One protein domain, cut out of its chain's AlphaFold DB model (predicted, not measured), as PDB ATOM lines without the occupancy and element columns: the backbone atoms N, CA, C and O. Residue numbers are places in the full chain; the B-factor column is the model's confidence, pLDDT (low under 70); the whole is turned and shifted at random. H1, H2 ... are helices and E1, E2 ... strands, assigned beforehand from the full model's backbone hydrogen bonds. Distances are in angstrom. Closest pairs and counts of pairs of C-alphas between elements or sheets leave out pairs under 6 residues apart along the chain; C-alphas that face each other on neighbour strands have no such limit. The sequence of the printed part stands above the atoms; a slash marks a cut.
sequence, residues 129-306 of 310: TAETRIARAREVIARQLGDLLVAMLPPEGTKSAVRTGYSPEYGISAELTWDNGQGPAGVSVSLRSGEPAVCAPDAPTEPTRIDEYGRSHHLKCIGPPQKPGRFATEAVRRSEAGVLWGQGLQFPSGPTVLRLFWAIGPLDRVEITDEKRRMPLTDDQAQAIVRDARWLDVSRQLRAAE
ATOM      1  N   THR A 129     -35.263  32.798  12.919       70.50
ATOM      2  CA  THR A 129     -34.716  31.440  12.789       70.50
ATOM      3  C   THR A 129     -35.581  30.578  11.861       70.50
ATOM      4  O   THR A 129     -35.058  29.689  11.188       70.50
ATOM      5  N   ALA A 130     -36.894  30.811  11.774       68.31
ATOM      6  CA  ALA A 130     -37.765  30.202  10.766       68.31
ATOM      7  C   ALA A 130     -37.493  30.770   9.362       68.31
ATOM      8  O   ALA A 130     -37.199  29.990   8.459       68.31
ATOM      9  N   GLU A 131     -37.469  32.094   9.194       70.38
ATOM     10  CA  GLU A 131     -37.138  32.776   7.931       70.38
ATOM     11  C   GLU A 131     -35.796  32.297   7.357       70.38
ATOM     12  O   GLU A 131     -35.716  31.912   6.191       70.38
ATOM     13  N   THR A 132     -34.756  32.220   8.196       75.81
ATOM     14  CA  THR A 132     -33.419  31.741   7.797       75.81
ATOM     15  C   THR A 132     -33.438  30.273   7.352       75.81
ATOM     16  O   THR A 132     -32.768  29.905   6.384       75.81
ATOM     17  N   ARG A 133     -34.227  29.415   8.018       74.81
ATOM     18  CA  ARG A 133     -34.410  28.007   7.614       74.81
ATOM     19  C   ARG A 133     -35.158  27.893   6.284       74.81
ATOM     20  O   ARG A 133     -34.726  27.122   5.431       74.81
ATOM     21  N   ILE A 134     -36.217  28.678   6.085       77.50
ATOM     22  CA  ILE A 134     -37.005  28.711   4.843       77.50
ATOM     23  C   ILE A 134     -36.144  29.222   3.680       77.50
ATOM     24  O   ILE A 134     -36.106  28.587   2.629       77.50
ATOM     25  N   ALA A 135     -35.388  30.308   3.867       78.25
ATOM     26  CA  ALA A 135     -34.473  30.836   2.854       78.25
ATOM     27  C   ALA A 135     -33.419  29.797   2.430       78.25
ATOM     28  O   ALA A 135     -33.227  29.562   1.238       78.25
ATOM     29  N   ARG A 136     -32.798  29.105   3.396       79.25
ATOM     30  CA  ARG A 136     -31.825  28.035   3.122       79.25
ATOM     31  C   ARG A 136     -32.460  26.817   2.438       79.25
ATOM     32  O   ARG A 136     -31.833  26.216   1.570       79.25
ATOM     33  N   ALA A 137     -33.693  26.455   2.799       81.12
ATOM     34  CA  ALA A 137     -34.434  25.389   2.127       81.12
ATOM     35  C   ALA A 137     -34.751  25.760   0.670       81.12
ATOM     36  O   ALA A 137     -34.478  24.966  -0.229       81.12
ATOM     37  N   ARG A 138     -35.231  26.989   0.421       82.44
ATOM     38  CA  ARG A 138     -35.463  27.524  -0.932       82.44
ATOM     39  C   ARG A 138     -34.194  27.489  -1.782       82.44
ATOM     40  O   ARG A 138     -34.251  27.048  -2.921       82.44
ATOM     41  N   GLU A 139     -33.051  27.886  -1.228       82.69
ATOM     42  CA  GLU A 139     -31.758  27.870  -1.927       82.69
ATOM     43  C   GLU A 139     -31.317  26.445  -2.328       82.69
ATOM     44  O   GLU A 139     -30.884  26.219  -3.458       82.69
ATOM     45  N   VAL A 140     -31.483  25.459  -1.437       86.25
ATOM     46  CA  VAL A 140     -31.202  24.041  -1.741       86.25
ATOM     47  C   VAL A 140     -32.150  23.501  -2.815       86.25
ATOM     48  O   VAL A 140     -31.697  22.839  -3.748       86.25
ATOM     49  N   ILE A 141     -33.445  23.811  -2.716       87.44
ATOM     50  CA  ILE A 141     -34.462  23.402  -3.694       87.44
ATOM     51  C   ILE A 141     -34.193  24.046  -5.062       87.44
ATOM     52  O   ILE A 141     -34.295  23.367  -6.079       87.44
ATOM     53  N   ALA A 142     -33.775  25.314  -5.106       85.06
ATOM     54  CA  ALA A 142     -33.422  26.007  -6.345       85.06
ATOM     55  C   ALA A 142     -32.211  25.372  -7.042       85.06
ATOM     56  O   ALA A 142     -32.207  25.227  -8.265       85.06
ATOM     57  N   ARG A 143     -31.204  24.939  -6.268       86.06
ATOM     58  CA  ARG A 143     -30.049  24.201  -6.798       86.06
ATOM     59  C   ARG A 143     -30.467  22.842  -7.373       86.06
ATOM     60  O   ARG A 143     -30.180  22.595  -8.538       86.06
ATOM     61  N   GLN A 144     -31.262  22.046  -6.647       90.00
ATOM     62  CA  GLN A 144     -31.822  20.787  -7.176       90.00
ATOM     63  C   GLN A 144     -32.645  20.993  -8.460       90.00
ATOM     64  O   GLN A 144     -32.537  20.207  -9.399       90.00
ATOM     65  N   LEU A 145     -33.468  22.045  -8.508       89.44
ATOM     66  CA  LEU A 145     -34.279  22.404  -9.673       89.44
ATOM     67  C   LEU A 145     -33.390  22.729 -10.893       89.44
ATOM     68  O   LEU A 145     -33.703  22.330 -12.015       89.44
ATOM     69  N   GLY A 146     -32.254  23.392 -10.656       89.50
ATOM     70  CA  GLY A 146     -31.211  23.658 -11.644       89.50
ATOM     71  C   GLY A 146     -30.485  22.408 -12.136       89.50
ATOM     72  O   GLY A 146     -30.382  22.200 -13.345       89.50
ATOM     73  N   ASP A 147     -30.033  21.553 -11.218       91.25
ATOM     74  CA  ASP A 147     -29.359  20.287 -11.534       91.25
ATOM     75  C   ASP A 147     -30.276  19.368 -12.365       91.25
ATOM     76  O   ASP A 147     -29.850  18.766 -13.355       91.25
ATOM     77  N   LEU A 148     -31.567  19.315 -12.015       93.44
ATOM     78  CA  LEU A 148     -32.588  18.596 -12.775       93.44
ATOM     79  C   LEU A 148     -32.839  19.198 -14.165       93.44
ATOM     80  O   LEU A 148     -32.959  18.431 -15.118       93.44
ATOM     81  N   LEU A 149     -32.876  20.530 -14.312       92.94
ATOM     82  CA  LEU A 149     -32.993  21.176 -15.627       92.94
ATOM     83  C   LEU A 149     -31.798  20.822 -16.526       92.94
ATOM     84  O   LEU A 149     -31.987  20.422 -17.676       92.94
ATOM     85  N   VAL A 150     -30.573  20.909 -15.995       93.25
ATOM     86  CA  VAL A 150     -29.339  20.536 -16.710       93.25
ATOM     87  C   VAL A 150     -29.371  19.069 -17.152       93.25
ATOM     88  O   VAL A 150     -28.958  18.771 -18.271       93.25
ATOM     89  N   ALA A 151     -29.898  18.176 -16.308       92.00
ATOM     90  CA  ALA A 151     -30.008  16.738 -16.563       92.00
ATOM     91  C   ALA A 151     -31.251  16.306 -17.375       92.00
ATOM     92  O   ALA A 151     -31.416  15.111 -17.631       92.00
ATOM     93  N   MET A 152     -32.142  17.233 -17.743       92.25
ATOM     94  CA  MET A 152     -33.310  16.981 -18.603       92.25
ATOM     95  C   MET A 152     -33.221  17.657 -19.970       92.25
ATOM     96  O   MET A 152     -33.866  17.203 -20.915       92.25
ATOM     97  N   LEU A 153     -32.423  18.716 -20.102       90.56
ATOM     98  CA  LEU A 153     -32.078  19.256 -21.412       90.56
ATOM     99  C   LEU A 153     -31.234  18.244 -22.208       90.56
ATOM    100  O   LEU A 153     -30.394  17.566 -21.610       90.56
ATOM    101  N   PRO A 154     -31.408  18.157 -23.544       87.62
ATOM    102  CA  PRO A 154     -30.632  17.249 -24.388       87.62
ATOM    103  C   PRO A 154     -29.118  17.389 -24.147       87.62
ATOM    104  O   PRO A 154     -28.641  18.506 -23.910       87.62
ATOM    105  N   PRO A 155     -28.348  16.284 -24.143       85.44
ATOM    106  CA  PRO A 155     -26.947  16.290 -23.719       85.44
ATOM    107  C   PRO A 155     -26.037  17.108 -24.645       85.44
ATOM    108  O   PRO A 155     -24.999  17.587 -24.194       85.44
ATOM    109  N   GLU A 156     -26.433  17.301 -25.902       86.44
ATOM    110  CA  GLU A 156     -25.713  18.084 -26.901       86.44
ATOM    111  C   GLU A 156     -25.570  19.561 -26.490       86.44
ATOM    112  O   GLU A 156     -26.368  20.108 -25.722       86.44
ATOM    113  N   GLY A 157     -24.564  20.238 -27.046       84.31
ATOM    114  CA  GLY A 157     -24.371  21.676 -26.856       84.31
ATOM    115  C   GLY A 157     -23.774  22.089 -25.505       84.31
ATOM    116  O   GLY A 157     -23.626  21.291 -24.579       84.31
ATOM    117  N   THR A 158     -23.415  23.367 -25.386       88.12
ATOM    118  CA  THR A 158     -22.826  23.930 -24.160       88.12
ATOM    119  C   THR A 158     -23.906  24.534 -23.270       88.12
ATOM    120  O   THR A 158     -24.840  25.168 -23.752       88.12
ATOM    121  N   LYS A 159     -23.803  24.328 -21.954       88.88
ATOM    122  CA  LYS A 159     -24.743  24.850 -20.948       88.88
ATOM    123  C   LYS A 159     -23.985  25.807 -20.027       88.88
ATOM    124  O   LYS A 159     -22.867  25.500 -19.616       88.88
ATOM    125  N   SER A 160     -24.557  26.974 -19.736       86.44
ATOM    126  CA  SER A 160     -23.969  27.946 -18.811       86.44
ATOM    127  C   SER A 160     -24.021  27.447 -17.366       86.44
ATOM    128  O   SER A 160     -24.736  26.497 -17.045       86.44
ATOM    129  N   ALA A 161     -23.340  28.156 -16.461       85.31
ATOM    130  CA  ALA A 161     -23.684  28.078 -15.046       85.31
ATOM    131  C   ALA A 161     -25.182  28.385 -14.855       85.31
ATOM    132  O   ALA A 161     -25.726  29.269 -15.528       85.31
ATOM    133  N   VAL A 162     -25.831  27.651 -13.952       88.06
ATOM    134  CA  VAL A 162     -27.232  27.879 -13.587       88.06
ATOM    135  C   VAL A 162     -27.326  29.087 -12.659       88.06
ATOM    136  O   VAL A 162     -26.524  29.244 -11.738       88.06
ATOM    137  N   ARG A 163     -28.329  29.933 -12.885       85.50
ATOM    138  CA  ARG A 163     -28.725  31.024 -11.992       85.50
ATOM    139  C   ARG A 163     -30.035  30.649 -11.310       85.50
ATOM    140  O   ARG A 163     -30.945  30.161 -11.964       85.50
ATOM    141  N   THR A 164     -30.132  30.871 -10.005       84.88
ATOM    142  CA  THR A 164     -31.309  30.524  -9.193       84.88
ATOM    143  C   THR A 164     -32.032  31.772  -8.697       84.88
ATOM    144  O   THR A 164     -31.377  32.740  -8.306       84.88
ATOM    145  N   GLY A 165     -33.363  31.730  -8.660       78.31
ATOM    146  CA  GLY A 165     -34.222  32.829  -8.223       78.31
ATOM    147  C   GLY A 165     -35.316  32.393  -7.245       78.31
ATOM    148  O   GLY A 165     -35.603  31.207  -7.077       78.31
ATOM    149  N   TYR A 166     -35.941  33.379  -6.602       78.25
ATOM    150  CA  TYR A 166     -37.192  33.216  -5.864       78.25
ATOM    151  C   TYR A 166     -38.046  34.482  -5.999       78.25
ATOM    152  O   TYR A 166     -37.542  35.591  -5.823       78.25
ATOM    153  N   SER A 167     -39.343  34.310  -6.252       70.75
ATOM    154  CA  SER A 167     -40.358  35.363  -6.178       70.75
ATOM    155  C   SER A 167     -41.630  34.824  -5.516       70.75
ATOM    156  O   SER A 167     -42.022  33.695  -5.813       70.75
ATOM    157  N   PRO A 168     -42.339  35.621  -4.694       66.62
ATOM    158  CA  PRO A 168     -43.649  35.241  -4.164       66.62
ATOM    159  C   PRO A 168     -44.701  34.890  -5.234       66.62
ATOM    160  O   PRO A 168     -45.618  34.128  -4.944       66.62
ATOM    161  N   GLU A 169     -44.588  35.413  -6.463       64.75
ATOM    162  CA  GLU A 169     -45.569  35.183  -7.543       64.75
ATOM    163  C   GLU A 169     -45.237  33.951  -8.421       64.75
ATOM    164  O   GLU A 169     -46.135  33.205  -8.835       64.75
ATOM    165  N   TYR A 170     -43.941  33.721  -8.679       66.25
ATOM    166  CA  TYR A 170     -43.429  32.696  -9.609       66.25
ATOM    167  C   TYR A 170     -42.795  31.482  -8.917       66.25
ATOM    168  O   TYR A 170     -42.507  30.484  -9.581       66.25
ATOM    169  N   GLY A 171     -42.636  31.544  -7.590       77.88
ATOM    170  CA  GLY A 171     -42.039  30.502  -6.762       77.88
ATOM    171  C   GLY A 171     -40.512  30.512  -6.794       77.88
ATOM    172  O   GLY A 171     -39.879  31.553  -6.972       77.88
ATOM    173  N   ILE A 172     -39.917  29.338  -6.597       86.62
ATOM    174  CA  ILE A 172     -38.479  29.107  -6.783       86.62
ATOM    175  C   ILE A 172     -38.208  28.890  -8.271       86.62
ATOM    176  O   ILE A 172     -39.000  28.225  -8.934       86.62
ATOM    177  N   SER A 173     -37.080  29.369  -8.796       87.38
ATOM    178  CA  SER A 173     -36.692  29.082 -10.177       87.38
ATOM    179  C   SER A 173     -35.202  28.861 -10.394       87.38
ATOM    180  O   SER A 173     -34.359  29.189  -9.555       87.38
ATOM    181  N   ALA A 174     -34.897  28.281 -11.551       89.62
ATOM    182  CA  ALA A 174     -33.559  28.077 -12.072       89.62
ATOM    183  C   ALA A 174     -33.541  28.396 -13.574       89.62
ATOM    184  O   ALA A 174     -34.433  27.978 -14.312       89.62
ATOM    185  N   GLU A 175     -32.526  29.124 -14.034       88.69
ATOM    186  CA  GLU A 175     -32.330  29.470 -15.441       88.69
ATOM    187  C   GLU A 175     -30.891  29.267 -15.915       88.69
ATOM    188  O   GLU A 175     -29.935  29.375 -15.144       88.69
ATOM    189  N   LEU A 176     -30.734  28.987 -17.208       89.12
ATOM    190  CA  LEU A 176     -29.444  28.853 -17.877       89.12
ATOM    191  C   LEU A 176     -29.533  29.290 -19.347       89.12
ATOM    192  O   LEU A 176     -30.615  29.417 -19.923       89.12
ATOM    193  N   THR A 177     -28.374  29.500 -19.967       87.81
ATOM    194  CA  THR A 177     -28.239  29.567 -21.429       87.81
ATOM    195  C   THR A 177     -27.675  28.243 -21.933       87.81
ATOM    196  O   THR A 177     -26.684  27.747 -21.397       87.81
ATOM    197  N   TRP A 178     -28.288  27.677 -22.965       88.62
ATOM    198  CA  TRP A 178     -27.882  26.454 -23.646       88.62
ATOM    199  C   TRP A 178     -27.673  26.760 -25.131       88.62
ATOM    200  O   TRP A 178     -28.612  27.166 -25.808       88.62
ATOM    201  N   ASP A 179     -26.452  26.600 -25.644       88.31
ATOM    202  CA  ASP A 179     -26.183  26.671 -27.084       88.31
ATOM    203  C   ASP A 179     -26.135  25.254 -27.655       88.31
ATOM    204  O   ASP A 179     -25.192  24.499 -27.405       88.31
ATOM    205  N   ASN A 180     -27.172  24.891 -28.408       82.88
ATOM    206  CA  ASN A 180     -27.332  23.578 -29.036       82.88
ATOM    207  C   ASN A 180     -26.738  23.502 -30.460       82.88
ATOM    208  O   ASN A 180     -27.036  22.568 -31.203       82.88
ATOM    209  N   GLY A 181     -25.930  24.491 -30.861       81.56
ATOM    210  CA  GLY A 181     -25.406  24.644 -32.219       81.56
ATOM    211  C   GLY A 181     -26.303  25.469 -33.151       81.56
ATOM    212  O   GLY A 181     -25.900  25.760 -34.275       81.56
ATOM    213  N   GLN A 182     -27.493  25.884 -32.699       79.31
ATOM    214  CA  GLN A 182     -28.352  26.863 -33.390       79.31
ATOM    215  C   GLN A 182     -28.169  28.292 -32.828       79.31
ATOM    216  O   GLN A 182     -28.842  29.230 -33.268       79.31
ATOM    217  N   GLY A 183     -27.231  28.463 -31.890       79.88
ATOM    218  CA  GLY A 183     -26.946  29.694 -31.159       79.88
ATOM    219  C   GLY A 183     -27.371  29.608 -29.686       79.88
ATOM    220  O   GLY A 183     -28.096  28.689 -29.299       79.88
ATOM    221  N   PRO A 184     -26.948  30.576 -28.853       82.12
ATOM    222  CA  PRO A 184     -27.263  30.592 -27.431       82.12
ATOM    223  C   PRO A 184     -28.766  30.750 -27.241       82.12
ATOM    224  O   PRO A 184     -29.338  31.733 -27.708       82.12
ATOM    225  N   ALA A 185     -29.392  29.812 -26.539       83.00
ATOM    226  CA  ALA A 185     -30.820  29.806 -26.270       83.00
ATOM    227  C   ALA A 185     -31.104  29.796 -24.769       83.00
ATOM    228  O   ALA A 185     -30.406  29.167 -23.973       83.00
ATOM    229  N   GLY A 186     -32.117  30.541 -24.360       84.62
ATOM    230  CA  GLY A 186     -32.485  30.709 -22.971       84.62
ATOM    231  C   GLY A 186     -33.448  29.624 -22.502       84.62
ATOM    232  O   GLY A 186     -34.440  29.367 -23.181       84.62
ATOM    233  N   VAL A 187     -33.208  29.020 -21.335       88.44
ATOM    234  CA  VAL A 187     -34.157  28.087 -20.702       88.44
ATOM    235  C   VAL A 187     -34.279  28.383 -19.211       88.44
ATOM    236  O   VAL A 187     -33.272  28.529 -18.519       88.44
ATOM    237  N   SER A 188     -35.509  28.437 -18.703       88.88
ATOM    238  CA  SER A 188     -35.801  28.509 -17.273       88.88
ATOM    239  C   SER A 188     -36.910  27.551 -16.861       88.88
ATOM    240  O   SER A 188     -37.789  27.185 -17.643       88.88
ATOM    241  N   VAL A 189     -36.863  27.145 -15.597       90.56
ATOM    242  CA  VAL A 189     -37.917  26.392 -14.928       90.56
ATOM    243  C   VAL A 189     -38.252  27.082 -13.608       90.56
ATOM    244  O   VAL A 189     -37.346  27.489 -12.881       90.56
ATOM    245  N   SER A 190     -39.536  27.226 -13.288       87.81
ATOM    246  CA  SER A 190     -39.994  27.686 -11.974       87.81
ATOM    247  C   SER A 190     -41.010  26.727 -11.357       87.81
ATOM    248  O   SER A 190     -41.664  25.946 -12.052       87.81
ATOM    249  N   LEU A 191     -41.095  26.748 -10.031       86.56
ATOM    250  CA  LEU A 191     -41.902  25.850  -9.223       86.56
ATOM    251  C   LEU A 191     -42.532  26.643  -8.076       86.56
ATOM    252  O   LEU A 191     -41.826  27.153  -7.202       86.56
ATOM    253  N   ARG A 192     -43.864  26.745  -8.080       82.44
ATOM    254  CA  ARG A 192     -44.637  27.512  -7.088       82.44
ATOM    255  C   ARG A 192     -45.734  26.675  -6.446       82.44
ATOM    256  O   ARG A 192     -46.357  25.855  -7.117       82.44
ATOM    257  N   SER A 193     -46.012  26.924  -5.174       75.00
ATOM    258  CA  SER A 193     -47.177  26.372  -4.475       75.00
ATOM    259  C   SER A 193     -48.493  26.905  -5.068       75.00
ATOM    260  O   SER A 193     -48.546  28.041  -5.547       75.00
ATOM    261  N   GLY A 194     -49.555  26.094  -5.039       66.69
ATOM    262  CA  GLY A 194     -50.896  26.475  -5.507       66.69
ATOM    263  C   GLY A 194     -51.243  26.004  -6.927       66.69
ATOM    264  O   GLY A 194     -50.577  25.144  -7.501       66.69
ATOM    265  N   GLU A 195     -52.331  26.548  -7.479       60.34
ATOM    266  CA  GLU A 195     -52.951  26.062  -8.720       60.34
ATOM    267  C   GLU A 195     -52.343  26.656 -10.012       60.34
ATOM    268  O   GLU A 195     -51.836  27.793 -10.010       60.34
ATOM    269  N   PRO A 196     -52.391  25.916 -11.146       59.78
ATOM    270  CA  PRO A 196     -52.025  26.446 -12.460       59.78
ATOM    271  C   PRO A 196     -52.922  27.632 -12.820       59.78
ATOM    272  O   PRO A 196     -54.115  27.635 -12.523       59.78
ATOM    273  N   ALA A 197     -52.362  28.654 -13.473       55.94
ATOM    274  CA  ALA A 197     -53.142  29.836 -13.815       55.94
ATOM    275  C   ALA A 197     -54.255  29.467 -14.811       55.94
ATOM    276  O   ALA A 197     -53.965  29.052 -15.934       55.94
ATOM    277  N   VAL A 198     -55.522  29.636 -14.409       49.66
ATOM    278  CA  VAL A 198     -56.690  29.334 -15.252       49.66
ATOM    279  C   VAL A 198     -56.676  30.246 -16.478       49.66
ATOM    280  O   VAL A 198     -57.051  31.416 -16.425       49.66
ATOM    281  N   CYS A 199     -56.192  29.704 -17.593       51.19
ATOM    282  CA  CYS A 199     -55.962  30.455 -18.817       51.19
ATOM    283  C   CYS A 199     -57.258  30.508 -19.641       51.19
ATOM    284  O   CYS A 199     -57.599  29.560 -20.357       51.19
ATOM    285  N   ALA A 200     -58.007  31.605 -19.498       50.91
ATOM    286  CA  ALA A 200     -59.268  31.812 -20.200       50.91
ATOM    287  C   ALA A 200     -59.040  31.987 -21.720       50.91
ATOM    288  O   ALA A 200     -58.238  32.832 -22.114       50.91
ATOM    289  N   PRO A 201     -59.737  31.223 -22.586       52.62
ATOM    290  CA  PRO A 201     -59.560  31.293 -24.043       52.62
ATOM    291  C   PRO A 201     -59.977  32.639 -24.645       52.62
ATOM    292  O   PRO A 201     -59.355  33.107 -25.592       52.62
ATOM    293  N   ASP A 202     -61.025  33.239 -24.079       51.41
ATOM    294  CA  ASP A 202     -61.750  34.375 -24.647       51.41
ATOM    295  C   ASP A 202     -61.337  35.698 -23.974       51.41
ATOM    296  O   ASP A 202     -62.041  36.702 -24.057       51.41
ATOM    297  N   ALA A 203     -60.197  35.701 -23.270       49.38
ATOM    298  CA  ALA A 203     -59.621  36.906 -22.687       49.38
ATOM    299  C   ALA A 203     -59.219  37.875 -23.823       49.38
ATOM    300  O   ALA A 203     -58.355  37.532 -24.631       49.38
ATOM    301  N   PRO A 204     -59.799  39.090 -23.907       44.31
ATOM    302  CA  PRO A 204     -59.629  39.971 -25.069       44.31
ATOM    303  C   PRO A 204     -58.242  40.632 -25.157       44.31
ATOM    304  O   PRO A 204     -57.961  41.356 -26.108       44.31
ATOM    305  N   THR A 205     -57.375  40.402 -24.170       51.41
ATOM    306  CA  THR A 205     -55.977  40.849 -24.141       51.41
ATOM    307  C   THR A 205     -55.103  39.714 -23.612       51.41
ATOM    308  O   THR A 205     -55.472  39.066 -22.636       51.41
ATOM    309  N   GLU A 206     -53.948  39.471 -24.242       57.50
ATOM    310  CA  GLU A 206     -52.917  38.558 -23.722       57.50
ATOM    311  C   GLU A 206     -52.324  39.204 -22.451       57.50
ATOM    312  O   GLU A 206     -51.607  40.209 -22.575       57.50
ATOM    313  N   PRO A 207     -52.638  38.722 -21.227       59.75
ATOM    314  CA  PRO A 207     -52.300  39.453 -20.014       59.75
ATOM    315  C   PRO A 207     -50.783  39.515 -19.859       59.75
ATOM    316  O   PRO A 207     -50.088  38.503 -19.969       59.75
ATOM    317  N   THR A 208     -50.277  40.724 -19.626       63.03
ATOM    318  CA  THR A 208     -48.842  40.969 -19.476       63.03
ATOM    319  C   THR A 208     -48.412  40.629 -18.052       63.03
ATOM    320  O   THR A 208     -49.019  41.116 -17.099       63.03
ATOM    321  N   ARG A 209     -47.370  39.810 -17.894       63.78
ATOM    322  CA  ARG A 209     -46.762  39.475 -16.594       63.78
ATOM    323  C   ARG A 209     -45.275  39.789 -16.578       63.78
ATOM    324  O   ARG A 209     -44.625  39.703 -17.614       63.78
ATOM    325  N   ILE A 210     -44.745  40.135 -15.407       66.00
ATOM    326  CA  ILE A 210     -43.322  40.423 -15.198       66.00
ATOM    327  C   ILE A 210     -42.743  39.305 -14.335       66.00
ATOM    328  O   ILE A 210     -43.095  39.214 -13.163       66.00
ATOM    329  N   ASP A 211     -41.881  38.462 -14.908       61.72
ATOM    330  CA  ASP A 211     -41.290  37.333 -14.178       61.72
ATOM    331  C   ASP A 211     -40.272  37.766 -13.104       61.72
ATOM    332  O   ASP A 211     -39.899  38.935 -12.980       61.72
ATOM    333  N   GLU A 212     -39.786  36.805 -12.323       60.41
ATOM    334  CA  GLU A 212     -38.810  37.005 -11.248       60.41
ATOM    335  C   GLU A 212     -37.433  37.521 -11.714       60.41
ATOM    336  O   GLU A 212     -36.610  37.922 -10.891       60.41
ATOM    337  N   TYR A 213     -37.199  37.571 -13.029       61.84
ATOM    338  CA  TYR A 213     -36.022  38.162 -13.666       61.84
ATOM    339  C   TYR A 213     -36.322  39.539 -14.291       61.84
ATOM    340  O   TYR A 213     -35.437  40.166 -14.875       61.84
ATOM    341  N   GLY A 214     -37.552  40.043 -14.145       64.06
ATOM    342  CA  GLY A 214     -38.003  41.340 -14.643       64.06
ATOM    343  C   GLY A 214     -38.449  41.343 -16.108       64.06
ATOM    344  O   GLY A 214     -38.534  42.419 -16.705       64.06
ATOM    345  N   ARG A 215     -38.704  40.177 -16.719       65.56
ATOM    346  CA  ARG A 215     -39.064  40.064 -18.144       65.56
ATOM    347  C   ARG A 215     -40.574  40.103 -18.353       65.56
ATOM    348  O   ARG A 215     -41.318  39.428 -17.652       65.56
ATOM    349  N   SER A 216     -41.000  40.858 -19.364       65.56
ATOM    350  CA  SER A 216     -42.401  40.985 -19.779       65.56
ATOM    351  C   SER A 216     -42.826  39.811 -20.671       65.56
ATOM    352  O   SER A 216     -42.291  39.646 -21.768       65.56
ATOM    353  N   HIS A 217     -43.807  39.032 -20.221       61.69
ATOM    354  CA  HIS A 217     -44.414  37.903 -20.937       61.69
ATOM    355  C   HIS A 217     -45.851  38.231 -21.334       61.69
ATOM    356  O   HIS A 217     -46.611  38.728 -20.504       61.69
ATOM    357  N   HIS A 218     -46.251  37.880 -22.557       64.38
ATOM    358  CA  HIS A 218     -47.653  37.863 -22.972       64.38
ATOM    359  C   HIS A 218     -48.162  36.419 -22.924       64.38
ATOM    360  O   HIS A 218     -47.663  35.544 -23.636       64.38
ATOM    361  N   LEU A 219     -49.137  36.138 -22.055       59.81
ATOM    362  CA  LEU A 219     -49.712  34.795 -21.961       59.81
ATOM    363  C   LEU A 219     -50.764  34.581 -23.052       59.81
ATOM    364  O   LEU A 219     -51.789  35.261 -23.071       59.81
ATOM    365  N   LYS A 220     -50.550  33.578 -23.906       62.00
ATOM    366  CA  LYS A 220     -51.546  33.102 -24.864       62.00
ATOM    367  C   LYS A 220     -52.041  31.719 -24.463       62.00
ATOM    368  O   LYS A 220     -51.278  30.760 -24.392       62.00
ATOM    369  N   CYS A 221     -53.336  31.591 -24.213       58.84
ATOM    370  CA  CYS A 221     -53.933  30.314 -23.840       58.84
ATOM    371  C   CYS A 221     -54.057  29.405 -25.070       58.84
ATOM    372  O   CYS A 221     -54.761  29.748 -26.020       58.84
ATOM    373  N   ILE A 222     -53.395  28.243 -25.061       54.78
ATOM    374  CA  ILE A 222     -53.449  27.264 -26.154       54.78
ATOM    375  C   ILE A 222     -54.003  25.943 -25.609       54.78
ATOM    376  O   ILE A 222     -53.392  25.241 -24.802       54.78
ATOM    377  N   GLY A 223     -55.215  25.598 -26.044       50.91
ATOM    378  CA  GLY A 223     -55.797  24.295 -25.740       50.91
ATOM    379  C   GLY A 223     -55.070  23.185 -26.509       50.91
ATOM    380  O   GLY A 223     -54.838  23.354 -27.707       50.91
ATOM    381  N   PRO A 224     -54.739  22.041 -25.881       46.19
ATOM    382  CA  PRO A 224     -54.250  20.884 -26.622       46.19
ATOM    383  C   PRO A 224     -55.353  20.362 -27.563       46.19
ATOM    384  O   PRO A 224     -56.540  20.479 -27.242       46.19
ATOM    385  N   PRO A 225     -55.005  19.735 -28.699       46.44
ATOM    386  CA  PRO A 225     -55.935  19.514 -29.811       46.44
ATOM    387  C   PRO A 225     -57.090  18.514 -29.575       46.44
ATOM    388  O   PRO A 225     -57.799  18.213 -30.537       46.44
ATOM    389  N   GLN A 226     -57.303  17.974 -28.357       42.47
ATOM    390  CA  GLN A 226     -58.463  17.091 -28.099       42.47
ATOM    391  C   GLN A 226     -58.874  16.732 -26.649       42.47
ATOM    392  O   GLN A 226     -59.914  16.090 -26.500       42.47
ATOM    393  N   LYS A 227     -58.122  17.049 -25.580       36.78
ATOM    394  CA  LYS A 227     -58.400  16.522 -24.213       36.78
ATOM    395  C   LYS A 227     -58.200  17.555 -23.082       36.78
ATOM    396  O   LYS A 227     -57.606  18.597 -23.338       36.78
ATOM    397  N   PRO A 228     -58.771  17.341 -21.872       40.84
ATOM    398  CA  PRO A 228     -58.880  18.385 -20.845       40.84
ATOM    399  C   PRO A 228     -57.538  18.775 -20.208       40.84
ATOM    400  O   PRO A 228     -56.612  17.973 -20.139       40.84
ATOM    401  N   GLY A 229     -57.483  20.017 -19.713       48.31
ATOM    402  CA  GLY A 229     -56.255  20.708 -19.313       48.31
ATOM    403  C   GLY A 229     -55.757  21.607 -20.445       48.31
ATOM    404  O   GLY A 229     -55.078  21.145 -21.355       48.31
ATOM    405  N   ARG A 230     -56.128  22.895 -20.425       51.09
ATOM    406  CA  ARG A 230     -55.618  23.889 -21.385       51.09
ATOM    407  C   ARG A 230     -54.317  24.469 -20.853       51.09
ATOM    408  O   ARG A 230     -54.264  24.854 -19.687       51.09
ATOM    409  N   PHE A 231     -53.297  24.539 -21.698       52.44
ATOM    410  CA  PHE A 231     -51.981  25.016 -21.300       52.44
ATOM    411  C   PHE A 231     -51.841  26.505 -21.634       52.44
ATOM    412  O   PHE A 231     -52.326  26.987 -22.659       52.44
ATOM    413  N   ALA A 232     -51.193  27.257 -20.749       53.50
ATOM    414  CA  ALA A 232     -50.756  28.604 -21.072       53.50
ATOM    415  C   ALA A 232     -49.451  28.505 -21.870       53.50
ATOM    416  O   ALA A 232     -48.481  27.932 -21.370       53.50
ATOM    417  N   THR A 233     -49.426  29.054 -23.085       59.50
ATOM    418  CA  THR A 233     -48.202  29.226 -23.868       59.50
ATOM    419  C   THR A 233     -47.737  30.666 -23.730       59.50
ATOM    420  O   THR A 233     -48.388  31.607 -24.182       59.50
ATOM    421  N   GLU A 234     -46.609  30.848 -23.057       61.75
ATOM    422  CA  GLU A 234     -46.084  32.171 -22.729       61.75
ATOM    423  C   GLU A 234     -45.180  32.675 -23.849       61.75
ATOM    424  O   GLU A 234     -44.124  32.101 -24.100       61.75
ATOM    425  N   ALA A 235     -45.601  33.739 -24.533       60.16
ATOM    426  CA  ALA A 235     -44.851  34.350 -25.616       60.16
ATOM    427  C   ALA A 235     -44.191  35.648 -25.139       60.16
ATOM    428  O   ALA A 235     -44.864  36.628 -24.814       60.16
ATOM    429  N   VAL A 236     -42.859  35.704 -25.175       58.47
ATOM    430  CA  VAL A 236     -42.154  36.991 -25.086       58.47
ATOM    431  C   VAL A 236     -42.276  37.690 -26.438       58.47
ATOM    432  O   VAL A 236     -41.573  37.394 -27.404       58.47
ATOM    433  N   ARG A 237     -43.222  38.627 -26.498       52.28
ATOM    434  CA  ARG A 237     -43.269  39.722 -27.472       52.28
ATOM    435  C   ARG A 237     -42.871  41.004 -26.749       52.28
ATOM    436  O   ARG A 237     -43.061  41.112 -25.542       52.28
ATOM    437  N   ARG A 238     -42.248  41.943 -27.463       57.12
ATOM    438  CA  ARG A 238     -41.504  43.037 -26.827       57.12
ATOM    439  C   ARG A 238     -42.023  44.414 -27.214       57.12
ATOM    440  O   ARG A 238     -42.288  44.670 -28.384       57.12
ATOM    441  N   SER A 239     -42.048  45.316 -26.240       42.34
ATOM    442  CA  SER A 239     -42.075  46.758 -26.467       42.34
ATOM    443  C   SER A 239     -40.752  47.234 -27.085       42.34
ATOM    444  O   SER A 239     -39.689  47.054 -26.495       42.34
ATOM    445  N   GLU A 240     -40.845  47.809 -28.289       40.38
ATOM    446  CA  GLU A 240     -39.934  48.740 -29.005       40.38
ATOM    447  C   GLU A 240     -38.411  48.463 -29.126       40.38
ATOM    448  O   GLU A 240     -37.757  49.091 -29.952       40.38
ATOM    449  N   ALA A 241     -37.812  47.526 -28.385       39.47
ATOM    450  CA  ALA A 241     -36.354  47.434 -28.205       39.47
ATOM    451  C   ALA A 241     -35.664  46.212 -28.866       39.47
ATOM    452  O   ALA A 241     -34.501  45.934 -28.563       39.47
ATOM    453  N   GLY A 242     -36.361  45.471 -29.739       40.94
ATOM    454  CA  GLY A 242     -35.847  44.300 -30.486       40.94
ATOM    455  C   GLY A 242     -36.278  42.948 -29.896       40.94
ATOM    456  O   GLY A 242     -36.050  42.685 -28.719       40.94
ATOM    457  N   VAL A 243     -36.957  42.107 -30.679       49.66
ATOM    458  CA  VAL A 243     -37.690  40.919 -30.189       49.66
ATOM    459  C   VAL A 243     -36.771  39.725 -29.903       49.66
ATOM    460  O   VAL A 243     -35.745  39.546 -30.551       49.66
ATOM    461  N   LEU A 244     -37.175  38.888 -28.942       56.22
ATOM    462  CA  LEU A 244     -36.546  37.610 -28.611       56.22
ATOM    463  C   LEU A 244     -37.670  36.595 -28.336       56.22
ATOM    464  O   LEU A 244     -38.274  36.617 -27.266       56.22
ATOM    465  N   TRP A 245     -38.038  35.795 -29.345       66.88
ATOM    466  CA  TRP A 245     -39.221  34.923 -29.284       66.88
ATOM    467  C   TRP A 245     -39.050  33.811 -28.236       66.88
ATOM    468  O   TRP A 245     -37.967  33.246 -28.092       66.88
ATOM    469  N   GLY A 246     -40.122  33.510 -27.500       71.69
ATOM    470  CA  GLY A 246     -40.163  32.495 -26.450       71.69
ATOM    471  C   GLY A 246     -41.474  31.709 -26.430       71.69
ATOM    472  O   GLY A 246     -42.476  32.144 -27.003       71.69
ATOM    473  N   GLN A 247     -41.441  30.563 -25.756       75.31
ATOM    474  CA  GLN A 247     -42.578  29.701 -25.434       75.31
ATOM    475  C   GLN A 247     -42.464  29.218 -23.983       75.31
ATOM    476  O   GLN A 247     -41.374  29.145 -23.418       75.31
ATOM    477  N   GLY A 248     -43.588  28.820 -23.390       77.25
ATOM    478  CA  GLY A 248     -43.603  28.148 -22.096       77.25
ATOM    479  C   GLY A 248     -44.765  27.174 -21.953       77.25
ATOM    480  O   GLY A 248     -45.696  27.190 -22.758       77.25
ATOM    481  N   LEU A 249     -44.699  26.334 -20.921       77.81
ATOM    482  CA  LEU A 249     -45.740  25.397 -20.501       77.81
ATOM    483  C   LEU A 249     -45.869  25.432 -18.978       77.81
ATOM    484  O   LEU A 249     -44.866  25.359 -18.269       77.81
ATOM    485  N   GLN A 250     -47.104  25.470 -18.479       77.88
ATOM    486  CA  GLN A 250     -47.423  25.278 -17.060       77.88
ATOM    487  C   GLN A 250     -48.060  23.899 -16.858       77.88
ATOM    488  O   GLN A 250     -49.009  23.555 -17.561       77.88
ATOM    489  N   PHE A 251     -47.566  23.112 -15.903       75.56
ATOM    490  CA  PHE A 251     -48.026  21.750 -15.626       75.56
ATOM    491  C   PHE A 251     -48.206  21.521 -14.111       75.56
ATOM    492  O   PHE A 251     -47.349  21.939 -13.329       75.56
ATOM    493  N   PRO A 252     -49.295  20.870 -13.656       75.75
ATOM    494  CA  PRO A 252     -49.481  20.550 -12.243       75.75
ATOM    495  C   PRO A 252     -48.534  19.419 -11.808       75.75
ATOM    496  O   PRO A 252     -48.714  18.258 -12.172       75.75
ATOM    497  N   SER A 253     -47.536  19.757 -10.993       76.12
ATOM    498  CA  SER A 253     -46.651  18.808 -10.314       76.12
ATOM    499  C   SER A 253     -47.136  18.657  -8.873       76.12
ATOM    500  O   SER A 253     -46.798  19.461  -8.006       76.12
ATOM    501  N   GLY A 254     -48.001  17.671  -8.620       76.06
ATOM    502  CA  GLY A 254     -48.594  17.441  -7.299       76.06
ATOM    503  C   GLY A 254     -49.257  18.712  -6.720       76.06
ATOM    504  O   GLY A 254     -50.162  19.245  -7.354       76.06
ATOM    505  N   PRO A 255     -48.839  19.210  -5.538       73.00
ATOM    506  CA  PRO A 255     -49.364  20.436  -4.917       73.00
ATOM    507  C   PRO A 255     -48.778  21.759  -5.459       73.00
ATOM    508  O   PRO A 255     -48.977  22.811  -4.849       73.00
ATOM    509  N   THR A 256     -48.005  21.715  -6.545       80.44
ATOM    510  CA  THR A 256     -47.295  22.872  -7.116       80.44
ATOM    511  C   THR A 256     -47.533  22.996  -8.618       80.44
ATOM    512  O   THR A 256     -47.762  21.999  -9.305       80.44
ATOM    513  N   VAL A 257     -47.374  24.200  -9.161       79.44
ATOM    514  CA  VAL A 257     -47.246  24.418 -10.607       79.44
ATOM    515  C   VAL A 257     -45.773  24.390 -10.980       79.44
ATOM    516  O   VAL A 257     -44.998  25.200 -10.471       79.44
ATOM    517  N   LEU A 258     -45.409  23.497 -11.895       85.44
ATOM    518  CA  LEU A 258     -44.161  23.564 -12.645       85.44
ATOM    519  C   LEU A 258     -44.386  24.453 -13.875       85.44
ATOM    520  O   LEU A 258     -45.355  24.255 -14.608       85.44
ATOM    521  N   ARG A 259     -43.489  25.398 -14.134       85.12
ATOM    522  CA  ARG A 259     -43.450  26.200 -15.360       85.12
ATOM    523  C   ARG A 259     -42.116  25.963 -16.054       85.12
ATOM    524  O   ARG A 259     -41.086  26.271 -15.473       85.12
ATOM    525  N   LEU A 260     -42.132  25.466 -17.287       87.38
ATOM    526  CA  LEU A 260     -40.965  25.435 -18.174       87.38
ATOM    527  C   LEU A 260     -41.088  26.582 -19.180       87.38
ATOM    528  O   LEU A 260     -42.168  26.792 -19.729       87.38
ATOM    529  N   PHE A 261     -40.004  27.305 -19.442       84.94
ATOM    530  CA  PHE A 261     -39.950  28.394 -20.416       84.94
ATOM    531  C   PHE A 261     -38.644  28.334 -21.217       84.94
ATOM    532  O   PHE A 261     -37.579  28.082 -20.656       84.94
ATOM    533  N   TRP A 262     -38.715  28.559 -22.529       85.12
ATOM    534  CA  TRP A 262     -37.564  28.525 -23.430       85.12
ATOM    535  C   TRP A 262     -37.666  29.597 -24.524       85.12
ATOM    536  O   TRP A 262     -38.757  29.893 -25.012       85.12
ATOM    537  N   ALA A 263     -36.542  30.212 -24.896       80.12
ATOM    538  CA  ALA A 263     -36.511  31.382 -25.775       80.12
ATOM    539  C   ALA A 263     -35.217  31.522 -26.598       80.12
ATOM    540  O   ALA A 263     -34.205  30.895 -26.297       80.12
ATOM    541  N   ILE A 264     -35.307  32.382 -27.619       78.19
ATOM    542  CA  ILE A 264     -34.329  32.759 -28.651       78.19
ATOM    543  C   ILE A 264     -32.957  32.048 -28.599       78.19
ATOM    544  O   ILE A 264     -32.815  30.910 -29.031       78.19
ATOM    545  N   GLY A 265     -31.862  32.695 -28.194       73.62
ATOM    546  CA  GLY A 265     -31.681  33.980 -27.508       73.62
ATOM    547  C   GLY A 265     -31.520  33.822 -25.981       73.62
ATOM    548  O   GLY A 265     -32.386  33.211 -25.356       73.62
ATOM    549  N   PRO A 266     -30.450  34.351 -25.348       67.62
ATOM    550  CA  PRO A 266     -30.174  34.157 -23.921       67.62
ATOM    551  C   PRO A 266     -31.184  34.867 -23.002       67.62
ATOM    552  O   PRO A 266     -31.680  35.948 -23.309       67.62
ATOM    553  N   LEU A 267     -31.452  34.278 -21.831       65.25
ATOM    554  CA  LEU A 267     -32.440  34.791 -20.865       65.25
ATOM    555  C   LEU A 267     -31.991  36.027 -20.064       65.25
ATOM    556  O   LEU A 267     -32.835  36.701 -19.468       65.25
ATOM    557  N   ASP A 268     -30.689  36.314 -20.020       56.94
ATOM    558  CA  ASP A 268     -30.079  37.283 -19.102       56.94
ATOM    559  C   ASP A 268     -29.746  38.646 -19.728       56.94
ATOM    560  O   ASP A 268     -29.422  39.597 -19.011       56.94
ATOM    561  N   ARG A 269     -29.821  38.762 -21.058       58.91
ATOM    562  CA  ARG A 269     -29.379  39.947 -21.803       58.91
ATOM    563  C   ARG A 269     -30.132  40.128 -23.114       58.91
ATOM    564  O   ARG A 269     -30.698  39.199 -23.675       58.91
ATOM    565  N   VAL A 270     -30.098  41.356 -23.614       53.81
ATOM    566  CA  VAL A 270     -30.708  41.729 -24.892       53.81
ATOM    567  C   VAL A 270     -29.751  41.381 -26.027       53.81
ATOM    568  O   VAL A 270     -28.711  42.019 -26.166       53.81
ATOM    569  N   GLU A 271     -30.117  40.406 -26.853       55.12
ATOM    570  CA  GLU A 271     -29.398  40.051 -28.078       55.12
ATOM    571  C   GLU A 271     -30.358  40.147 -29.271       55.12
ATOM    572  O   GLU A 271     -31.478  39.647 -29.209       55.12
ATOM    573  N   ILE A 272     -29.949  40.819 -30.352       54.44
ATOM    574  CA  ILE A 272     -30.770  40.927 -31.568       54.44
ATOM    575  C   ILE A 272     -30.524  39.669 -32.404       54.44
ATOM    576  O   ILE A 272     -29.594  39.603 -33.207       54.44
ATOM    577  N   THR A 273     -31.333  38.642 -32.162       57.00
ATOM    578  CA  THR A 273     -31.274  37.362 -32.874       57.00
ATOM    579  C   THR A 273     -32.106  37.394 -34.152       57.00
ATOM    580  O   THR A 273     -33.244  37.853 -34.131       57.00
ATOM    581  N   ASP A 274     -31.568  36.844 -35.242       56.53
ATOM    582  CA  ASP A 274     -32.268  36.690 -36.525       56.53
ATOM    583  C   ASP A 274     -33.565  35.866 -36.354       56.53
ATOM    584  O   ASP A 274     -33.535  34.758 -35.808       56.53
ATOM    585  N   GLU A 275     -34.706  36.392 -36.822       54.25
ATOM    586  CA  GLU A 275     -36.062  35.857 -36.562       54.25
ATOM    587  C   GLU A 275     -36.306  34.449 -37.145       54.25
ATOM    588  O   GLU A 275     -37.339  33.831 -36.901       54.25
ATOM    589  N   LYS A 276     -35.351  33.929 -37.922       63.38
ATOM    590  CA  LYS A 276     -35.404  32.622 -38.594       63.38
ATOM    591  C   LYS A 276     -34.870  31.458 -37.753       63.38
ATOM    592  O   LYS A 276     -34.896  30.319 -38.227       63.38
ATOM    593  N   ARG A 277     -34.357  31.706 -36.540       70.62
ATOM    594  CA  ARG A 277     -33.949  30.625 -35.623       70.62
ATOM    595  C   ARG A 277     -35.167  29.785 -35.217       70.62
ATOM    596  O   ARG A 277     -36.265  30.303 -35.031       70.62
ATOM    597  N   ARG A 278     -34.972  28.470 -35.090       76.44
ATOM    598  CA  ARG A 278     -35.987  27.561 -34.535       76.44
ATOM    599  C   ARG A 278     -35.955  27.640 -33.010       76.44
ATOM    600  O   ARG A 278     -34.954  28.055 -32.434       76.44
ATOM    601  N   MET A 279     -37.032  27.206 -32.360       79.38
ATOM    602  CA  MET A 279     -37.032  27.061 -30.905       79.38
ATOM    603  C   MET A 279     -36.008  25.997 -30.476       79.38
ATOM    604  O   MET A 279     -35.884  24.975 -31.156       79.38
ATOM    605  N   PRO A 280     -35.294  26.195 -29.350       82.75
ATOM    606  CA  PRO A 280     -34.286  25.247 -28.867       82.75
ATOM    607  C   PRO A 280     -34.872  23.901 -28.416       82.75
ATOM    608  O   PRO A 280     -34.150  22.906 -28.400       82.75
ATOM    609  N   LEU A 281     -36.161  23.874 -28.061       84.19
ATOM    610  CA  LEU A 281     -36.926  22.679 -27.708       84.19
ATOM    611  C   LEU A 281     -38.136  22.547 -28.637       84.19
ATOM    612  O   LEU A 281     -38.782  23.547 -28.963       84.19
ATOM    613  N   THR A 282     -38.462  21.314 -29.024       83.50
ATOM    614  CA  THR A 282     -39.745  20.971 -29.654       83.50
ATOM    615  C   THR A 282     -40.850  20.802 -28.607       83.50
ATOM    616  O   THR A 282     -40.567  20.547 -27.435       83.50
ATOM    617  N   ASP A 283     -42.116  20.859 -29.030       78.44
ATOM    618  CA  ASP A 283     -43.267  20.612 -28.146       78.44
ATOM    619  C   ASP A 283     -43.220  19.219 -27.485       78.44
ATOM    620  O   ASP A 283     -43.670  19.060 -26.350       78.44
ATOM    621  N   ASP A 284     -42.654  18.213 -28.160       82.38
ATOM    622  CA  ASP A 284     -42.472  16.862 -27.610       82.38
ATOM    623  C   ASP A 284     -41.341  16.807 -26.575       82.38
ATOM    624  O   ASP A 284     -41.501  16.183 -25.527       82.38
ATOM    625  N   GLN A 285     -40.220  17.499 -26.818       87.25
ATOM    626  CA  GLN A 285     -39.138  17.628 -25.834       87.25
ATOM    627  C   GLN A 285     -39.619  18.388 -24.593       87.25
ATOM    628  O   GLN A 285     -39.415  17.928 -23.473       87.25
ATOM    629  N   ALA A 286     -40.322  19.506 -24.778       84.00
ATOM    630  CA  ALA A 286     -40.893  20.280 -23.682       84.00
ATOM    631  C   ALA A 286     -41.934  19.466 -22.888       84.00
ATOM    632  O   ALA A 286     -41.911  19.480 -21.656       84.00
ATOM    633  N   GLN A 287     -42.795  18.692 -23.566       83.06
ATOM    634  CA  GLN A 287     -43.726  17.761 -22.915       83.06
ATOM    635  C   GLN A 287     -43.027  16.617 -22.171       83.06
ATOM    636  O   GLN A 287     -43.514  16.216 -21.115       83.06
ATOM    637  N   ALA A 288     -41.925  16.079 -22.700       86.12
ATOM    638  CA  ALA A 288     -41.139  15.053 -22.022       86.12
ATOM    639  C   ALA A 288     -40.498  15.610 -20.742       86.12
ATOM    640  O   ALA A 288     -40.618  14.988 -19.689       86.12
ATOM    641  N   ILE A 289     -39.917  16.816 -20.812       89.19
ATOM    642  CA  ILE A 289     -39.332  17.508 -19.659       89.19
ATOM    643  C   ILE A 289     -40.395  17.737 -18.576       89.19
ATOM    644  O   ILE A 289     -40.214  17.265 -17.460       89.19
ATOM    645  N   VAL A 290     -41.531  18.394 -18.863       84.06
ATOM    646  CA  VAL A 290     -42.523  18.721 -17.804       84.06
ATOM    647  C   VAL A 290     -43.263  17.509 -17.221       84.06
ATOM    648  O   VAL A 290     -43.922  17.646 -16.193       84.06
ATOM    649  N   ARG A 291     -43.168  16.330 -17.853       83.56
ATOM    650  CA  ARG A 291     -43.760  15.069 -17.367       83.56
ATOM    651  C   ARG A 291     -42.780  14.172 -16.604       83.56
ATOM    652  O   ARG A 291     -43.198  13.108 -16.146       83.56
ATOM    653  N   ASP A 292     -41.514  14.559 -16.458       88.00
ATOM    654  CA  ASP A 292     -40.541  13.781 -15.685       88.00
ATOM    655  C   ASP A 292     -40.973  13.673 -14.210       88.00
ATOM    656  O   ASP A 292     -41.266  14.668 -13.542       88.00
ATOM    657  N   ALA A 293     -41.012  12.446 -13.685       87.50
ATOM    658  CA  ALA A 293     -41.484  12.178 -12.330       87.50
ATOM    659  C   ALA A 293     -40.627  12.851 -11.238       87.50
ATOM    660  O   ALA A 293     -41.139  13.114 -10.150       87.50
ATOM    661  N   ARG A 294     -39.359  13.190 -11.520       89.19
ATOM    662  CA  ARG A 294     -38.434  13.830 -10.564       89.19
ATOM    663  C   ARG A 294     -38.918  15.204 -10.091       89.19
ATOM    664  O   ARG A 294     -38.604  15.609  -8.972       89.19
ATOM    665  N   TRP A 295     -39.750  15.905 -10.869       86.06
ATOM    666  CA  TRP A 295     -40.360  17.166 -10.426       86.06
ATOM    667  C   TRP A 295     -41.308  16.996  -9.226       86.06
ATOM    668  O   TRP A 295     -41.507  17.952  -8.474       86.06
ATOM    669  N   LEU A 296     -41.867  15.799  -9.006       85.00
ATOM    670  CA  LEU A 296     -42.718  15.504  -7.846       85.00
ATOM    671  C   LEU A 296     -41.912  15.451  -6.539       85.00
ATOM    672  O   LEU A 296     -42.452  15.732  -5.469       85.00
ATOM    673  N   ASP A 297     -40.618  15.133  -6.598       86.81
ATOM    674  CA  ASP A 297     -39.749  15.078  -5.417       86.81
ATOM    675  C   ASP A 297     -39.331  16.479  -4.965       86.81
ATOM    676  O   ASP A 297     -39.349  16.790  -3.771       86.81
ATOM    677  N   VAL A 298     -39.037  17.363  -5.920       86.25
ATOM    678  CA  VAL A 298     -38.771  18.787  -5.657       86.25
ATOM    679  C   VAL A 298     -40.049  19.500  -5.190       86.25
ATOM    680  O   VAL A 298     -40.014  20.263  -4.228       86.25
ATOM    681  N   SER A 299     -41.201  19.177  -5.788       83.50
ATOM    682  CA  SER A 299     -42.521  19.666  -5.359       83.50
ATOM    683  C   SER A 299     -42.849  19.316  -3.902       83.50
ATOM    684  O   SER A 299     -43.247  20.182  -3.116       83.50
ATOM    685  N   ARG A 300     -42.636  18.054  -3.504       83.62
ATOM    686  CA  ARG A 300     -42.868  17.609  -2.121       83.62
ATOM    687  C   ARG A 300     -41.928  18.296  -1.129       83.62
ATOM    688  O   ARG A 300     -42.380  18.660  -0.044       83.62
ATOM    689  N   GLN A 301     -40.668  18.529  -1.503       84.38
ATOM    690  CA  GLN A 301     -39.732  19.316  -0.691       84.38
ATOM    691  C   GLN A 301     -40.173  20.780  -0.552       84.38
ATOM    692  O   GLN A 301     -40.130  21.309   0.556       84.38
ATOM    693  N   LEU A 302     -40.662  21.416  -1.625       81.75
ATOM    694  CA  LEU A 302     -41.173  22.789  -1.569       81.75
ATOM    695  C   LEU A 302     -42.363  22.919  -0.612       81.75
ATOM    696  O   LEU A 302     -42.323  23.752   0.291       81.75
ATOM    697  N   ARG A 303     -43.373  22.044  -0.714       78.75
ATOM    698  CA  ARG A 303     -44.517  22.082   0.218       78.75
ATOM    699  C   ARG A 303     -44.113  21.810   1.673       78.75
ATOM    700  O   ARG A 303     -44.727  22.358   2.582       78.75
ATOM    701  N   ALA A 304     -43.091  20.984   1.906       78.69
ATOM    702  CA  ALA A 304     -42.556  20.745   3.247       78.69
ATOM    703  C   ALA A 304     -41.761  21.946   3.802       78.69
ATOM    704  O   ALA A 304     -41.719  22.138   5.016       78.69
ATOM    705  N   ALA A 305     -41.150  22.757   2.931       75.12
ATOM    706  CA  ALA A 305     -40.443  23.985   3.293       75.12
ATOM    707  C   ALA A 305     -41.374  25.205   3.459       75.12
ATOM    708  O   ALA A 305     -41.021  26.137   4.181       75.12
ATOM    709  N   GLU A 306     -42.552  25.199   2.827       71.62
ATOM    710  CA  GLU A 306     -43.545  26.288   2.859       71.62
ATOM    711  C   GLU A 306     -44.913  25.849   3.446       71.62
ATOM    712  O   GLU A 306     -45.943  25.914   2.765       71.62
TER     713      GLU A 306
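AT A GLANCE: This is residues 129 to 306 of the 310 residues of an uncharacterized protein of Embleya hyalina (UniProt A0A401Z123). A twisted sheet of five strands has three helices packed over one face, while a small sheet of three strands covers part of the other face near E7, partly face to face with it and with strands crossed. The long H1 and the shorter H3 lie side by side, and the first residues of H1 reach beyond the large sheet. The printed part has 178 residues, with three named helices and eight named strands in the order H1, E1 to E8, H2, H3; the class is mixed. The sheets, E1-E2-E3-E8-E7 and E4-E5-E6, are antiparallel throughout. The whole is compact, with a radius of gyration of the C-alphas of 15.9 A and spans of 49 by 39 by 30 A.

HOW THE PARTS SIT: H1, residues 129 to 150, lies over E1, residues 163 to 167, and E2, residues 171 to 179, at a height over the sheet of 7.2 A; the closest C-alphas of H1 and E2 are those of Gly 146 and Ala 174, 5.0 A apart. E1, E2 and E3, residues 184 to 193, form a meander, each strand the antiparallel neighbour of the one before; N 165 and O 173 are 2.9 A apart, N 174 and O 189 2.9 A, within hydrogen-bond range. E4, residues 208 to 210, E5, residues 216 to 222, and E6, residues 231 to 235, form another meander, with N 209 to O 217 at 2.9 A and N 220 to O 233 at 2.9 A. E7, residues 246 to 253, and E8, residues 256 to 263, form a hairpin, with N 249 to O 260 at 2.8 A; E8 pairs with E3, N 188 to O 261 at 2.9 A. The two sheets form a sandwich, two sheets face to face, with strands at 65 degrees; the closest C-alphas of E6 and E7 are those of Glu 234 and Gly 248, 4.8 A apart. H2, residues 283 to 290, and H3, residues 295 to 305, lie on the same face as H1, giving two layers, helices on one face of the large sheet. H1 and H3 touch at a shallow tilt of 8 degrees, opposite ways, with C-alphas of Ile 134 and Ala 305 closest at 6.0 A. In H1, H2 and H3 every O i to N i+4 pair is within hydrogen-bond range.

IN THESE COORDINATES: H1 begins at C-alpha 129 (-34.716, 31.440, 12.789) and is 31.9 A long. E2 measures 26.1 A, E3 30.7 A, E7 22.1 A and E8 23.2 A. H3 ends at C-alpha 305 (-40.443, 23.985, 3.293).

THE WHOLE: The C-alphas of Thr 129 and Lys 276 are the two farthest apart, 51.4 A. The printed part has no cut. The links H1 to E1, E3 to E4 and E8 to H2 are long. Mean pLDDT of the printed part is 72.9; residue 130 and residues 168 to 170, 194 to 245 and 266 to 276 are under 70.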